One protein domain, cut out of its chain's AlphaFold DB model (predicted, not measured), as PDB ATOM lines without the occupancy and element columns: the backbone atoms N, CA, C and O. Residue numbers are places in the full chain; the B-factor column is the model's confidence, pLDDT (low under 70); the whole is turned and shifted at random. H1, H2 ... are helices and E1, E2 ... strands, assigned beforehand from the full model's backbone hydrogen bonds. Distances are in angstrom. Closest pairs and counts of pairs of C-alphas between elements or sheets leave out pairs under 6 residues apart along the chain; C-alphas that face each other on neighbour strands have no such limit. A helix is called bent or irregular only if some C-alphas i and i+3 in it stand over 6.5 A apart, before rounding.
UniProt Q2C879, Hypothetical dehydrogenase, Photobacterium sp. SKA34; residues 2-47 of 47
ATOM      1  N   ASN A   2     248.543 264.283 476.211       81.06
ATOM      2  CA  ASN A   2     248.906 263.241 477.175       81.06
ATOM      3  C   ASN A   2     249.817 262.178 476.525       81.06
ATOM      4  O   ASN A   2     250.121 262.252 475.333       81.06
ATOM      5  N   LYS A   3     250.262 261.177 477.296       85.50
ATOM      6  CA  LYS A   3     251.158 260.109 476.799       85.50
ATOM      7  C   LYS A   3     250.544 259.285 475.653       85.50
ATOM      8  O   LYS A   3     251.266 258.567 474.974       85.50
ATOM      9  N   GLN A   4     249.235 259.397 475.448       89.00
ATOM     10  CA  GLN A   4     248.448 258.736 474.412       89.00
ATOM     11  C   GLN A   4     248.126 259.671 473.229       89.00
ATOM     12  O   GLN A   4     247.376 259.290 472.338       89.00
ATOM     13  N   GLY A   5     248.680 260.890 473.200       87.56
ATOM     14  CA  GLY A   5     248.495 261.849 472.105       87.56
ATOM     15  C   GLY A   5     247.194 262.657 472.165       87.56
ATOM     16  O   GLY A   5     246.926 263.441 471.261       87.56
ATOM     17  N   GLN A   6     246.394 262.522 473.224       88.62
ATOM     18  CA  GLN A   6     245.136 263.263 473.364       88.62
ATOM     19  C   GLN A   6     245.406 264.703 473.812       88.62
ATOM     20  O   GLN A   6     246.336 264.952 474.588       88.62
ATOM     21  N   LEU A   7     244.602 265.657 473.338       83.25
ATOM     22  CA  LEU A   7     244.629 267.033 473.835       83.25
ATOM     23  C   LEU A   7     244.327 267.050 475.338       83.25
ATOM     24  O   LEU A   7     243.551 266.242 475.838       83.25
ATOM     25  N   ILE A   8     245.033 267.922 476.054       80.88
ATOM     26  CA  ILE A   8     244.774 268.156 477.473       80.88
ATOM     27  C   ILE A   8     244.020 269.474 477.521       80.88
ATOM     28  O   ILE A   8     244.592 270.502 477.154       80.88
ATOM     29  N   ASP A   9     242.759 269.404 477.929       75.12
ATOM     30  CA  ASP A   9     241.855 270.557 477.959       75.12
ATOM     31  C   ASP A   9     242.031 271.415 479.226       75.12
ATOM     32  O   ASP A   9     241.609 272.566 479.254       75.12
ATOM     33  N   ASP A  10     242.695 270.874 480.255       79.19
ATOM     34  CA  ASP A  10     242.967 271.530 481.541       79.19
ATOM     35  C   ASP A  10     244.484 271.713 481.793       79.19
ATOM     36  O   ASP A  10     245.335 271.350 480.972       79.19
ATOM     37  N   PHE A  11     244.862 272.285 482.934       85.62
ATOM     38  CA  PHE A  11     246.253 272.493 483.319       85.62
ATOM     39  C   PHE A  11     246.961 271.175 483.666       85.62
ATOM     40  O   PHE A  11     246.560 270.396 484.529       85.62
ATOM     41  N   MET A  12     248.083 270.941 482.998       88.12
ATOM     42  CA  MET A  12     249.008 269.851 483.250       88.12
ATOM     43  C   MET A  12     250.005 270.278 484.325       88.12
ATOM     44  O   MET A  12     250.813 271.179 484.105       88.12
ATOM     45  N   PHE A  13     249.990 269.579 485.456       88.88
ATOM     46  CA  PHE A  13     250.915 269.818 486.559       88.88
ATOM     47  C   PHE A  13     251.980 268.727 486.649       88.88
ATOM     48  O   PHE A  13     251.703 267.542 486.448       88.88
ATOM     49  N   HIS A  14     253.194 269.130 487.010       90.25
ATOM     50  CA  HIS A  14     254.283 268.232 487.365       90.25
ATOM     51  C   HIS A  14     254.827 268.599 488.744       90.25
ATOM     52  O   HIS A  14     255.130 269.765 489.001       90.25
ATOM     53  N   GLN A  15     254.944 267.607 489.627       91.31
ATOM     54  CA  GLN A  15     255.414 267.788 490.997       91.31
ATOM     55  C   GLN A  15     256.692 266.983 491.235       91.31
ATOM     56  O   GLN A  15     256.770 265.802 490.894       91.31
ATOM     57  N   THR A  16     257.679 267.627 491.846       91.12
ATOM     58  CA  THR A  16     258.883 267.008 492.408       91.12
ATOM     59  C   THR A  16     258.865 267.175 493.929       91.12
ATOM     60  O   THR A  16     257.948 267.780 494.482       91.12
ATOM     61  N   ALA A  17     259.895 266.684 494.622       89.44
ATOM     62  CA  ALA A  17     260.004 266.841 496.074       89.44
ATOM     63  C   ALA A  17     259.947 268.310 496.544       89.44
ATOM     64  O   ALA A  17     259.512 268.570 497.660       89.44
ATOM     65  N   LEU A  18     260.385 269.264 495.710       91.38
ATOM     66  CA  LEU A  18     260.538 270.674 496.091       91.38
ATOM     67  C   LEU A  18     259.884 271.650 495.105       91.38
ATOM     68  O   LEU A  18     260.115 272.856 495.186       91.38
ATOM     69  N   SER A  19     259.127 271.172 494.118       91.38
ATOM     70  CA  SER A  19     258.567 272.051 493.086       91.38
ATOM     71  C   SER A  19     257.239 271.542 492.555       91.38
ATOM     72  O   SER A  19     257.049 270.342 492.378       91.38
ATOM     73  N   LEU A  20     256.349 272.481 492.241       91.62
ATOM     74  CA  LEU A  20     255.105 272.251 491.518       91.62
ATOM     75  C   LEU A  20     255.086 273.188 490.306       91.62
ATOM     76  O   LEU A  20     255.204 274.401 490.461       91.62
ATOM     77  N   VAL A  21     254.979 272.622 489.106       90.94
ATOM     78  CA  VAL A  21     255.096 273.347 487.833       90.94
ATOM     79  C   VAL A  21     253.848 273.121 486.991       90.94
ATOM     80  O   VAL A  21     253.392 271.988 486.860       90.94
ATOM     81  N   VAL A  22     253.332 274.188 486.378       90.31
ATOM     82  CA  VAL A  22     252.275 274.108 485.359       90.31
ATOM     83  C   VAL A  22     252.931 274.038 483.982       90.31
ATOM     84  O   VAL A  22     253.517 275.011 483.518       90.31
ATOM     85  N   CYS A  23     252.882 272.878 483.333       89.50
ATOM     86  CA  CYS A  23     253.653 272.591 482.120       89.50
ATOM     87  C   CYS A  23     253.036 273.171 480.841       89.50
ATOM     88  O   CYS A  23     253.743 273.373 479.859       89.50
ATOM     89  N   ASN A  24     251.726 273.397 480.830       86.50
ATOM     90  CA  ASN A  24     250.978 273.866 479.663       86.50
ATOM     91  C   ASN A  24     250.257 275.193 479.928       86.50
ATOM     92  O   ASN A  24     249.246 275.452 479.281       86.50
ATOM     93  N   ALA A  25     250.749 276.011 480.868       84.19
ATOM     94  CA  ALA A  25     250.199 277.341 481.121       84.19
ATOM     95  C   ALA A  25     250.163 278.134 479.793       84.19
ATOM     96  O   ALA A  25     251.223 278.454 479.248       84.19
ATOM     97  N   PRO A  26     248.975 278.399 479.221       72.31
ATOM     98  CA  PRO A  26     248.867 278.974 477.888       72.31
ATOM     99  C   PRO A  26     249.056 280.498 477.958       72.31
ATOM    100  O   PRO A  26     249.082 281.072 479.042       72.31
ATOM    101  N   SER A  27     249.155 281.197 476.822       74.62
ATOM    102  CA  SER A  27     249.219 282.676 476.809       74.62
ATOM    103  C   SER A  27     248.116 283.362 477.654       74.62
ATOM    104  O   SER A  27     248.432 284.335 478.342       74.62
ATOM    105  N   PRO A  28     246.872 282.834 477.730       65.50
ATOM    106  CA  PRO A  28     245.838 283.300 478.658       65.50
ATOM    107  C   PRO A  28     246.063 282.925 480.134       65.50
ATOM    108  O   PRO A  28     245.153 283.080 480.941       65.50
ATOM    109  N   ALA A  29     247.234 282.444 480.554       74.62
ATOM    110  CA  ALA A  29     247.507 282.161 481.966       74.62
ATOM    111  C   ALA A  29     247.233 283.386 482.859       74.62
ATOM    112  O   ALA A  29     246.800 283.227 483.995       74.62
ATOM    113  N   ALA A  30     247.392 284.604 482.325       75.50
ATOM    114  CA  ALA A  30     247.007 285.840 483.003       75.50
ATOM    115  C   ALA A  30     245.490 285.961 483.247       75.50
ATOM    116  O   ALA A  30     245.088 286.492 484.277       75.50
ATOM    117  N   THR A  31     244.641 285.457 482.343       84.38
ATOM    118  CA  THR A  31     243.177 285.483 482.510       84.38
ATOM    119  C   THR A  31     242.668 284.341 483.389       84.38
ATOM    120  O   THR A  31     241.641 284.489 484.041       84.38
ATOM    121  N   SER A  32     243.399 283.224 483.458       83.94
ATOM    122  CA  SER A  32     243.061 282.052 484.286       83.94
ATOM    123  C   SER A  32     243.931 281.923 485.544       83.94
ATOM    124  O   SER A  32     244.030 280.846 486.128       83.94
ATOM    125  N   CYS A  33     244.570 283.012 485.980       88.00
ATOM    126  CA  CYS A  33     245.548 282.980 487.067       88.00
ATOM    127  C   CYS A  33     244.933 282.570 488.414       88.00
ATOM    128  O   CYS A  33     245.581 281.867 489.183       88.00
ATOM    129  N   PHE A  34     243.678 282.948 488.678       90.62
ATOM    130  CA  PHE A  34     242.984 282.598 489.918       90.62
ATOM    131  C   PHE A  34     242.713 281.086 490.042       90.62
ATOM    132  O   PHE A  34     243.144 280.514 491.042       90.62
ATOM    133  N   PRO A  35     242.097 280.402 489.051       88.31
ATOM    134  CA  PRO A  35     241.982 278.942 489.063       88.31
ATOM    135  C   PRO A  35     243.325 278.213 489.211       88.31
ATOM    136  O   PRO A  35     243.433 277.281 490.006       88.31
ATOM    137  N   ILE A  36     244.364 278.664 488.492       88.50
ATOM    138  CA  ILE A  36     245.711 278.074 488.575       88.50
ATOM    139  C   ILE A  36     246.267 278.206 489.999       88.50
ATOM    140  O   ILE A  36     246.758 277.231 490.569       88.50
ATOM    141  N   ALA A  37     246.186 279.406 490.580       89.62
ATOM    142  CA  ALA A  37     246.692 279.678 491.919       89.62
ATOM    143  C   ALA A  37     245.950 278.865 492.986       89.62
ATOM    144  O   ALA A  37     246.595 278.303 493.868       89.62
ATOM    145  N   GLN A  38     244.622 278.757 492.880       90.75
ATOM    146  CA  GLN A  38     243.815 277.966 493.808       90.75
ATOM    147  C   GLN A  38     244.264 276.500 493.811       90.75
ATOM    148  O   GLN A  38     244.576 275.961 494.869       90.75
ATOM    149  N   TYR A  39     244.412 275.892 492.630       88.81
ATOM    150  CA  TYR A  39     244.864 274.504 492.516       88.81
ATOM    151  C   TYR A  39     246.273 274.292 493.096       88.81
ATOM    152  O   TYR A  39     246.535 273.291 493.762       88.81
ATOM    153  N   ILE A  40     247.191 275.241 492.871       88.69
ATOM    154  CA  ILE A  40     248.543 275.203 493.452       88.69
ATOM    155  C   ILE A  40     248.477 275.246 494.981       88.69
ATOM    156  O   ILE A  40     249.135 274.441 495.639       88.69
ATOM    157  N   VAL A  41     247.690 276.162 495.548       91.25
ATOM    158  CA  VAL A  41     247.535 276.294 497.002       91.25
ATOM    159  C   VAL A  41     246.940 275.021 497.596       91.25
ATOM    160  O   VAL A  41     247.470 274.526 498.589       91.25
ATOM    161  N   ASP A  42     245.913 274.455 496.970       90.06
ATOM    162  CA  ASP A  42     245.274 273.221 497.436       90.06
ATOM    163  C   ASP A  42     246.234 272.020 497.384       90.06
ATOM    164  O   ASP A  42     246.185 271.160 498.255       90.06
ATOM    165  N   LYS A  43     247.158 271.974 496.413       84.19
ATOM    166  CA  LYS A  43     248.193 270.925 496.327       84.19
ATOM    167  C   LYS A  43     249.353 271.095 497.306       84.19
ATOM    168  O   LYS A  43     249.997 270.103 497.641       84.19
ATOM    169  N   LEU A  44     249.665 272.326 497.706       84.06
ATOM    170  CA  LEU A  44     250.746 272.625 498.653       84.06
ATOM    171  C   LEU A  44     250.290 272.572 500.109       84.06
ATOM    172  O   LEU A  44     251.122 272.398 501.002       84.06
ATOM    173  N   ARG A  45     248.990 272.731 500.359       79.50
ATOM    174  CA  ARG A  45     248.396 272.467 501.666       79.50
ATOM    175  C   ARG A  45     248.464 270.961 501.921       79.50
ATOM    176  O   ARG A  45     247.639 270.199 501.438       79.50
ATOM    177  N   TYR A  46     249.502 270.552 502.641       57.38
ATOM    178  CA  TYR A  46     249.535 269.269 503.333       57.38
ATOM    179  C   TYR A  46     248.362 269.226 504.323       57.38
ATOM    180  O   TYR A  46     248.212 270.158 505.117       57.38
ATOM    181  N   GLU A  47     247.554 268.168 504.268       46.88
ATOM    182  CA  GLU A  47     246.917 267.627 505.477       46.88
ATOM    183  C   GLU A  47     247.919 266.723 506.203       46.88
ATOM    184  O   GLU A  47     248.663 265.989 505.506       46.88
TER     185      GLU A  47
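This is residues 2 to 47 of the 47 residues of the protein "Hypothetical dehydrogenase" of Photobacterium sp. SKA34 (UniProt Q2C879). From a hooked tail, residues 2 to 12, you enter a small two-stranded hairpin, E1 and E2; past the short H1, the one long helix, H2, folds back loosely toward the hairpin. The printed part has 46 residues, in the order E1, E2, H1, H2, a mixed class of helices and strands with an antiparallel sheet. It is only just loose, close to compact, with a radius of gyration of the C-alphas of 11.8 A and spans of 33 by 26 by 15 A.

Find C-alpha 13 at (250.915, 269.818, 486.559), where E1, residues 13 to 16, begins; it runs 10.3 A. E2, residues 19 to 22, runs 10.2 A. H1, residues 27 to 30, is irregular, with C-alphas 27 and 30 7.3 A apart. H2, residues 33 to 44, runs 16.4 A to C-alpha 44 at (250.746, 272.625, 498.653).

Look first at the hairpin E1 and E2, antiparallel at 165 degrees, with N 14 and O 21 2.9 A apart, within hydrogen-bond range. The closest C-alphas of E2 and H2, those of Leu 20 and Ile 40, are 7.5 A apart. H1 and H2 are close but not clearly touching, the closest C-alphas, of Ala 29 and Ile 36, 8.0 A apart. E1 is apart from H1 and H2. Every O i to N i+4 pair in H2 is within hydrogen-bond range; H1 is too short for one.

The farthest C-alphas, of Gly 5 and Glu 47, are 33.9 A apart. The printed part has no cut, and its three links between named elements are tight. Look for pLDDT under 70 at residue 28 and residues 46 to 47.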